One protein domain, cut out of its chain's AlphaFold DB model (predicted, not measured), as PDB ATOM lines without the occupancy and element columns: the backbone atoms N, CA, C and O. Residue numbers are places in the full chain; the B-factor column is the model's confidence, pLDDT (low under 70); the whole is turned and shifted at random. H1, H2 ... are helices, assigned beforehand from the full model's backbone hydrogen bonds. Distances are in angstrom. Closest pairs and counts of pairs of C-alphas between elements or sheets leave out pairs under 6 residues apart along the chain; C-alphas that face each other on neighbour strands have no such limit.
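AT A GLANCE: This is residues 3 to 73 of the 75 residues of an uncharacterized protein of marine metagenome (UniProt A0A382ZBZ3). Look for little regular structure here: a body built mostly of loops holds helix H1, and an arm, residues 60 to 73 with helix H2, sticks out from it. The arm adds to the length. The printed part has 71 residues with two named helices, H1 then H2, and no named strand; the class is all helix, with 23 residues in named elements. The whole is loose, with a radius of gyration of the C-alphas of 14.0 A, and spans 46 by 28 by 19 A.

HOW THE PARTS SIT: Start at H1, residues 32 to 43, where every O i to N i+4 pair is within hydrogen-bond range. H2, residues 61 to 71, has 6 of 7, and is apart from H1. Before H1, residues 20 to 21 pair with residues 29 to 30, antiparallel.

IN THESE COORDINATES: Find C-alpha 32 at (125.215, 204.046, 335.833); H1 runs 16.4 A from there. H2 runs 16.2 A to C-alpha 71 at (113.187, 182.202, 319.562).

THE WHOLE: The C-alphas farthest apart, of Asp 15 and Val 73, are 46.4 A apart. The printed part has no cut. The link from H1 to H2 is long, 17 residues. Residues 56 to 73 have pLDDT under 70.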
ATOM      1  N   ILE A   3     121.832 216.233 332.441       93.44
ATOM      2  CA  ILE A   3     121.485 215.024 331.684       93.44
ATOM      3  C   ILE A   3     122.775 214.297 331.277       93.44
ATOM      4  O   ILE A   3     123.752 214.939 330.892       93.44
ATOM      5  N   CYS A   4     122.777 212.962 331.340       93.81
ATOM      6  CA  CYS A   4     123.898 212.131 330.909       93.81
ATOM      7  C   CYS A   4     124.309 212.468 329.460       93.81
ATOM      8  O   CYS A   4     123.485 212.321 328.552       93.81
ATOM      9  N   PRO A   5     125.572 212.852 329.202       93.94
ATOM     10  CA  PRO A   5     126.011 213.266 327.867       93.94
ATOM     11  C   PRO A   5     126.037 212.110 326.859       93.94
ATOM     12  O   PRO A   5     125.903 212.337 325.657       93.94
ATOM     13  N   ARG A   6     126.177 210.866 327.341       92.38
ATOM     14  CA  ARG A   6     126.259 209.670 326.497       92.38
ATOM     15  C   ARG A   6     124.913 209.240 325.938       92.38
ATOM     16  O   ARG A   6     124.821 208.992 324.744       92.38
ATOM     17  N   CYS A   7     123.879 209.125 326.775       91.88
ATOM     18  CA  CYS A   7     122.558 208.675 326.325       91.88
ATOM     19  C   CYS A   7     121.549 209.804 326.137       91.88
ATOM     20  O   CYS A   7     120.571 209.597 325.439       91.88
ATOM     21  N   GLN A   8     121.745 210.967 326.764       92.81
ATOM     22  CA  GLN A   8     120.770 212.065 326.796       92.81
ATOM     23  C   GLN A   8     119.371 211.683 327.320       92.81
ATOM     24  O   GLN A   8     118.414 212.425 327.129       92.81
ATOM     25  N   LEU A   9     119.251 210.538 328.000       89.25
ATOM     26  CA  LEU A   9     117.980 209.996 328.494       89.25
ATOM     27  C   LEU A   9     117.869 210.062 330.017       89.25
ATOM     28  O   LEU A   9     116.811 210.372 330.551       89.25
ATOM     29  N   THR A  10     118.952 209.732 330.720       90.00
ATOM     30  CA  THR A  10     118.964 209.638 332.183       90.00
ATOM     31  C   THR A  10     119.606 210.878 332.782       90.00
ATOM     32  O   THR A  10     120.640 211.339 332.293       90.00
ATOM     33  N   GLU A  11     119.032 211.387 333.864       92.62
ATOM     34  CA  GLU A  11     119.669 212.416 334.678       92.62
ATOM     35  C   GLU A  11     120.853 211.829 335.455       92.62
ATOM     36  O   GLU A  11     120.823 210.681 335.904       92.62
ATOM     37  N   LEU A  12     121.918 212.614 335.580       94.69
ATOM     38  CA  LEU A  12     123.005 212.316 336.499       94.69
ATOM     39  C   LEU A  12     122.539 212.591 337.928       94.69
ATOM     40  O   LEU A  12     121.812 213.554 338.177       94.69
ATOM     41  N   ALA A  13     122.991 211.757 338.860       92.62
ATOM     42  CA  ALA A  13     122.799 212.004 340.280       92.62
ATOM     43  C   ALA A  13     123.535 213.286 340.696       92.62
ATOM     44  O   ALA A  13     124.616 213.579 340.177       92.62
ATOM     45  N   ASP A  14     122.967 214.031 341.647       92.12
ATOM     46  CA  ASP A  14     123.586 215.258 342.167       92.12
ATOM     47  C   ASP A  14     124.899 214.965 342.918       92.12
ATOM     48  O   ASP A  14     125.840 215.758 342.873       92.12
ATOM     49  N   ASP A  15     124.980 213.806 343.576       92.38
ATOM     50  CA  ASP A  15     126.225 213.286 344.137       92.38
ATOM     51  C   ASP A  15     127.049 212.601 343.037       92.38
ATOM     52  O   ASP A  15     126.693 211.531 342.536       92.38
ATOM     53  N   LEU A  16     128.181 213.213 342.679       88.19
ATOM     54  CA  LEU A  16     129.081 212.715 341.638       88.19
ATOM     55  C   LEU A  16     129.599 211.299 341.918       88.19
ATOM     56  O   LEU A  16     129.858 210.562 340.969       88.19
ATOM     57  N   GLY A  17     129.699 210.886 343.189       91.19
ATOM     58  CA  GLY A  17     130.116 209.530 343.562       91.19
ATOM     59  C   GLY A  17     129.121 208.435 343.162       91.19
ATOM     60  O   GLY A  17     129.478 207.259 343.154       91.19
ATOM     61  N   GLN A  18     127.884 208.807 342.815       90.94
ATOM     62  CA  GLN A  18     126.837 207.887 342.359       90.94
ATOM     63  C   GLN A  18     126.780 207.750 340.830       90.94
ATOM     64  O   GLN A  18     126.074 206.884 340.308       90.94
ATOM     65  N   ASN A  19     127.517 208.592 340.103       95.06
ATOM     66  CA  ASN A  19     127.644 208.512 338.654       95.06
ATOM     67  C   ASN A  19     128.855 207.652 338.275       95.06
ATOM     68  O   ASN A  19     129.821 207.533 339.028       95.06
ATOM     69  N   ALA A  20     128.820 207.056 337.088       96.00
ATOM     70  CA  ALA A  20     129.965 206.326 336.563       96.00
ATOM     71  C   ALA A  20     130.922 207.292 335.849       96.00
ATOM     72  O   ALA A  20     130.475 208.233 335.199       96.00
ATOM     73  N   LEU A  21     132.232 207.050 335.937       95.31
ATOM     74  CA  LEU A  21     133.214 207.725 335.084       95.31
ATOM     75  C   LEU A  21     133.301 207.006 333.742       95.31
ATOM     76  O   LEU A  21     133.354 205.774 333.701       95.31
ATOM     77  N   SER A  22     133.312 207.774 332.656       93.62
ATOM     78  CA  SER A  22     133.414 207.210 331.322       93.62
ATOM     79  C   SER A  22     134.773 206.573 331.100       93.62
ATOM     80  O   SER A  22     135.808 207.169 331.375       93.62
ATOM     81  N   ARG A  23     134.787 205.386 330.504       91.19
ATOM     82  CA  ARG A  23     136.023 204.691 330.119       91.19
ATOM     83  C   ARG A  23     136.698 205.288 328.883       91.19
ATOM     84  O   ARG A  23     137.786 204.847 328.528       91.19
ATOM     85  N   LEU A  24     136.054 206.246 328.208       87.12
ATOM     86  CA  LEU A  24     136.625 206.923 327.041       87.12
ATOM     87  C   LEU A  24     137.769 207.867 327.436       87.12
ATOM     88  O   LEU A  24     138.808 207.875 326.779       87.12
ATOM     89  N   ASP A  25     137.573 208.645 328.501       89.94
ATOM     90  CA  ASP A  25     138.497 209.690 328.958       89.94
ATOM     91  C   ASP A  25     138.833 209.619 330.460       89.94
ATOM     92  O   ASP A  25     139.792 210.253 330.891       89.94
ATOM     93  N   ASN A  26     138.106 208.813 331.245       90.50
ATOM     94  CA  ASN A  26     138.169 208.741 332.712       90.50
ATOM     95  C   ASN A  26     137.926 210.081 333.434       90.50
ATOM     96  O   ASN A  26     138.339 210.229 334.583       90.50
ATOM     97  N   ASP A  27     137.243 211.029 332.790       93.81
ATOM     98  CA  ASP A  27     136.980 212.375 333.330       93.81
ATOM     99  C   ASP A  27     135.503 212.779 333.184       93.81
ATOM    100  O   ASP A  27     134.946 213.505 334.009       93.81
ATOM    101  N   THR A  28     134.809 212.250 332.174       94.19
ATOM    102  CA  THR A  28     133.399 212.566 331.940       94.19
ATOM    103  C   THR A  28     132.475 211.670 332.764       94.19
ATOM    104  O   THR A  28     132.467 210.448 332.609       94.19
ATOM    105  N   TYR A  29     131.614 212.269 333.590       95.88
ATOM    106  CA  TYR A  29     130.557 211.539 334.297       95.88
ATOM    107  C   TYR A  29     129.408 211.124 333.366       95.88
ATOM    108  O   TYR A  29     128.856 211.927 332.610       95.88
ATOM    109  N   VAL A  30     128.996 209.863 333.480       95.50
ATOM    110  CA  VAL A  30     127.871 209.248 332.768       95.50
ATOM    111  C   VAL A  30     126.946 208.522 333.749       95.50
ATOM    112  O   VAL A  30     127.322 208.192 334.874       95.50
ATOM    113  N   CYS A  31     125.706 208.255 333.335       94.00
ATOM    114  CA  CYS A  31     124.773 207.509 334.180       94.00
ATOM    115  C   CYS A  31     125.241 206.054 334.384       94.00
ATOM    116  O   CYS A  31     125.917 205.477 333.528       94.00
ATOM    117  N   SER A  32     124.840 205.432 335.496       92.56
ATOM    118  CA  SER A  32     125.215 204.046 335.833       92.56
ATOM    119  C   SER A  32     124.903 203.012 334.724       92.56
ATOM    120  O   SER A  32     125.784 202.202 334.410       92.56
ATOM    121  N   PRO A  33     123.739 203.060 334.032       91.69
ATOM    122  CA  PRO A  33     123.480 202.185 332.884       91.69
ATOM    123  C   PRO A  33     124.497 202.360 331.750       91.69
ATOM    124  O   PRO A  33     124.966 201.381 331.175       91.69
ATOM    125  N   CYS A  34     124.875 203.607 331.456       92.50
ATOM    126  CA  CYS A  34     125.894 203.907 330.459       92.50
ATOM    127  C   CYS A  34     127.263 203.366 330.875       92.50
ATOM    128  O   CYS A  34     127.879 202.665 330.084       92.50
ATOM    129  N   GLY A  35     127.711 203.618 332.107       93.56
ATOM    130  CA  GLY A  35     129.000 203.108 332.592       93.56
ATOM    131  C   GLY A  35     129.077 201.576 332.642       93.56
ATOM    132  O   GLY A  35     130.132 200.991 332.386       93.56
ATOM    133  N   SER A  36     127.953 200.908 332.915       93.06
ATOM    134  CA  SER A  36     127.856 199.443 332.859       93.06
ATOM    135  C   SER A  36     128.027 198.927 331.430       93.06
ATOM    136  O   SER A  36     128.824 198.025 331.189       93.06
ATOM    137  N   ASP A  37     127.331 199.538 330.471       91.56
ATOM    138  CA  ASP A  37     127.445 199.205 329.050       91.56
ATOM    139  C   ASP A  37     128.867 199.452 328.516       91.56
ATOM    140  O   ASP A  37     129.438 198.582 327.864       91.56
ATOM    141  N   GLU A  38     129.506 200.567 328.881       92.56
ATOM    142  CA  GLU A  38     130.920 200.804 328.563       92.56
ATOM    143  C   GLU A  38     131.840 199.724 329.141       92.56
ATOM    144  O   GLU A  38     132.750 199.262 328.457       92.56
ATOM    145  N   SER A  39     131.595 199.301 330.384       92.06
ATOM    146  CA  SER A  39     132.383 198.251 331.038       92.06
ATOM    147  C   SER A  39     132.220 196.898 330.347       92.06
ATOM    148  O   SER A  39     133.195 196.167 330.202       92.06
ATOM    149  N   ILE A  40     131.014 196.572 329.876       91.81
ATOM    150  CA  ILE A  40     130.758 195.350 329.100       91.81
ATOM    151  C   ILE A  40     131.505 195.398 327.762       91.81
ATOM    152  O   ILE A  40     132.152 194.420 327.392       91.81
ATOM    153  N   LEU A  41     131.449 196.526 327.047       90.06
ATOM    154  CA  LEU A  41     132.131 196.701 325.759       90.06
ATOM    155  C   LEU A  41     133.661 196.645 325.892       90.06
ATOM    156  O   LEU A  41     134.338 196.099 325.017       90.06
ATOM    157  N   ASP A  42     134.193 197.198 326.981       90.31
ATOM    158  CA  ASP A  42     135.613 197.145 327.335       90.31
ATOM    159  C   ASP A  42     136.059 195.697 327.589       90.31
ATOM    160  O   ASP A  42     136.979 195.200 326.940       90.31
ATOM    161  N   VAL A  43     135.321 194.964 328.432       91.44
ATOM    162  CA  VAL A  43     135.586 193.543 328.724       91.44
ATOM    163  C   VAL A  43     135.453 192.661 327.480       91.44
ATOM    164  O   VAL A  43     136.241 191.736 327.293       91.44
ATOM    165  N   ALA A  44     134.489 192.943 326.602       90.62
ATOM    166  CA  ALA A  44     134.305 192.215 325.348       90.62
ATOM    167  C   ALA A  44     135.389 192.520 324.292       90.62
ATOM    168  O   ALA A  44     135.378 191.922 323.216       90.62
ATOM    169  N   GLY A  45     136.307 193.459 324.557       90.19
ATOM    170  CA  GLY A  45     137.377 193.845 323.633       90.19
ATOM    171  C   GLY A  45     136.886 194.572 322.377       90.19
ATOM    172  O   GLY A  45     137.640 194.738 321.418       90.19
ATOM    173  N   VAL A  46     135.621 195.003 322.349       85.75
ATOM    174  CA  VAL A  46     135.058 195.764 321.225       85.75
ATOM    175  C   VAL A  46     135.311 197.262 321.376       85.75
ATOM    176  O   VAL A  46     135.458 197.944 320.354       85.75
ATOM    177  N   GLY A  47     135.412 197.739 322.623       79.94
ATOM    178  CA  GLY A  47     135.594 199.146 322.979       79.94
ATOM    179  C   GLY A  47     134.380 200.020 322.645       79.94
ATOM    180  O   GLY A  47     133.409 199.579 322.024       79.94
ATOM    181  N   GLN A  48     134.427 201.293 323.042       77.50
ATOM    182  CA  GLN A  48     133.414 202.269 322.640       77.50
ATOM    183  C   GLN A  48     133.640 202.721 321.194       77.50
ATOM    184  O   GLN A  48     134.545 203.502 320.916       77.50
ATOM    185  N   ARG A  49     132.813 202.228 320.265       73.19
ATOM    186  CA  ARG A  49     132.868 202.601 318.835       73.19
ATOM    187  C   ARG A  49     131.828 203.645 318.429       73.19
ATOM    188  O   ARG A  49     131.936 204.228 317.357       73.19
ATOM    189  N   GLU A  50     130.800 203.835 319.248       78.31
ATOM    190  CA  GLU A  50     129.667 204.705 318.935       78.31
ATOM    191  C   GLU A  50     129.986 206.158 319.293       78.31
ATOM    192  O   GLU A  50     130.484 206.444 320.384       78.31
ATOM    193  N   SER A  51     129.674 207.090 318.389       85.69
ATOM    194  CA  SER A  51     129.729 208.513 318.706       85.69
ATOM    195  C   SER A  51     128.599 208.884 319.662       85.69
ATOM    196  O   SER A  51     127.469 208.412 319.533       85.69
ATOM    197  N   TRP A  52     128.908 209.741 320.631       88.00
ATOM    198  CA  TRP A  52     127.906 210.256 321.553       88.00
ATOM    199  C   TRP A  52     127.125 211.416 320.910       88.00
ATOM    200  O   TRP A  52     127.714 212.204 320.162       88.00
ATOM    201  N   PRO A  53     125.823 211.563 321.209       90.69
ATOM    202  CA  PRO A  53     125.005 210.671 322.034       90.69
ATOM    203  C   PRO A  53     124.616 209.376 321.299       90.69
ATOM    204  O   PRO A  53     124.355 209.384 320.092       90.69
ATOM    205  N   ILE A  54     124.541 208.263 322.034       87.25
ATOM    206  CA  ILE A  54     124.121 206.972 321.480       87.25
ATOM    207  C   ILE A  54     122.653 207.047 321.045       87.25
ATOM    208  O   ILE A  54     121.790 207.517 321.782       87.25
ATOM    209  N   LYS A  55     122.363 206.582 319.825       75.19
ATOM    210  CA  LYS A  55     121.007 206.600 319.241       75.19
ATOM    211  C   LYS A  55     120.246 205.289 319.417       75.19
ATOM    212  O   LYS A  55     119.116 205.170 318.946       75.19
ATOM    213  N   ARG A  56     120.873 204.288 320.032       69.38
ATOM    214  CA  ARG A  56     120.225 203.005 320.287       69.38
ATOM    215  C   ARG A  56     119.355 203.098 321.540       69.38
ATOM    216  O   ARG A  56     119.777 203.733 322.508       69.38
ATOM    217  N   PRO A  57     118.166 202.473 321.540       63.50
ATOM    218  CA  PRO A  57     117.400 202.330 322.765       63.50
ATOM    219  C   PRO A  57     118.257 201.569 323.783       63.50
ATOM    220  O   PRO A  57     118.886 200.559 323.449       63.50
ATOM    221  N   LEU A  58     118.321 202.077 325.015       59.84
ATOM    222  CA  LEU A  58     118.824 201.283 326.132       59.84
ATOM    223  C   LEU A  58     117.912 200.063 326.238       59.84
ATOM    224  O   LEU A  58     116.697 200.208 326.159       59.84
ATOM    225  N   MET A  59     118.504 198.877 326.343       58.16
ATOM    226  CA  MET A  59     117.777 197.611 326.314       58.16
ATOM    227  C   MET A  59     116.755 197.591 327.457       58.16
ATOM    228  O   MET A  59     117.122 197.426 328.619       58.16
ATOM    229  N   ASP A  60     115.488 197.844 327.132       63.38
ATOM    230  CA  ASP A  60     114.401 197.821 328.101       63.38
ATOM    231  C   ASP A  60     113.876 196.381 328.278       63.38
ATOM    232  O   ASP A  60     114.108 195.489 327.452       63.38
ATOM    233  N   TRP A  61     113.201 196.129 329.401       61.84
ATOM    234  CA  TRP A  61     112.695 194.797 329.737       61.84
ATOM    235  C   TRP A  61     111.615 194.295 328.757       61.84
ATOM    236  O   TRP A  61     111.529 193.092 328.506       61.84
ATOM    237  N   GLU A  62     110.821 195.183 328.156       65.06
ATOM    238  CA  GLU A  62     109.811 194.821 327.150       65.06
ATOM    239  C   GLU A  62     110.469 194.387 325.830       65.06
ATOM    240  O   GLU A  62     110.052 193.407 325.198       65.06
ATOM    241  N   MET A  63     111.556 195.053 325.447       63.69
ATOM    242  CA  MET A  63     112.367 194.736 324.280       63.69
ATOM    243  C   MET A  63     113.076 193.383 324.457       63.69
ATOM    244  O   MET A  63     113.078 192.573 323.527       63.69
ATOM    245  N   LEU A  64     113.577 193.072 325.662       59.09
ATOM    246  CA  LEU A  64     114.113 191.743 326.005       59.09
ATOM    247  C   LEU A  64     113.061 190.633 325.869       59.09
ATOM    248  O   LEU A  64     113.327 189.617 325.223       59.09
ATOM    249  N   MET A  65     111.856 190.831 326.416       63.00
ATOM    250  CA  MET A  65     110.779 189.830 326.336       63.00
ATOM    251  C   MET A  65     110.263 189.599 324.907       63.00
ATOM    252  O   MET A  65     109.736 188.528 324.593       63.00
ATOM    253  N   THR A  66     110.419 190.582 324.021       60.34
ATOM    254  CA  THR A  66     110.059 190.452 322.601       60.34
ATOM    255  C   THR A  66     111.086 189.612 321.837       60.34
ATOM    256  O   THR A  66     110.716 188.750 321.034       60.34
ATOM    257  N   PHE A  67     112.378 189.792 322.129       56.97
ATOM    258  CA  PHE A  67     113.434 188.971 321.536       56.97
ATOM    259  C   PHE A  67     113.331 187.503 321.960       56.97
ATOM    260  O   PHE A  67     113.455 186.631 321.105       56.97
ATOM    261  N   THR A  68     113.028 187.204 323.228       56.19
ATOM    262  CA  THR A  68     112.906 185.808 323.689       56.19
ATOM    263  C   THR A  68     111.714 185.083 323.065       56.19
ATOM    264  O   THR A  68     111.855 183.938 322.652       56.19
ATOM    265  N   LYS A  69     110.567 185.757 322.888       57.22
ATOM    266  CA  LYS A  69     109.396 185.173 322.201       57.22
ATOM    267  C   LYS A  69     109.654 184.810 320.740       57.22
ATOM    268  O   LYS A  69     108.985 183.932 320.208       57.22
ATOM    269  N   SER A  70     110.598 185.487 320.093       55.38
ATOM    270  CA  SER A  70     110.942 185.237 318.691       55.38
ATOM    271  C   SER A  70     111.756 183.948 318.511       55.38
ATOM    272  O   SER A  70     111.793 183.411 317.410       55.38
ATOM    273  N   VAL A  71     112.383 183.438 319.579       55.72
ATOM    274  CA  VAL A  71     113.187 182.202 319.562       55.72
ATOM    275  C   VAL A  71     112.319 180.953 319.787       55.72
ATOM    276  O   VAL A  71     112.677 179.866 319.348       55.72
ATOM    277  N   ASP A  72     111.144 181.099 320.402       52.50
ATOM    278  CA  ASP A  72     110.251 179.976 320.730       52.50
ATOM    279  C   ASP A  72     109.317 179.542 319.576       52.50
ATOM    280  O   ASP A  72     108.511 178.630 319.751       52.50
ATOM    281  N   VAL A  73     109.400 180.167 318.393       56.50
ATOM    282  CA  VAL A  73     108.524 179.867 317.234       56.50
ATOM    283  C   VAL A  73     109.181 178.925 316.203       56.50
ATOM    284  O   VAL A  73     108.533 178.515 315.244       56.50
TER     285      VAL A  73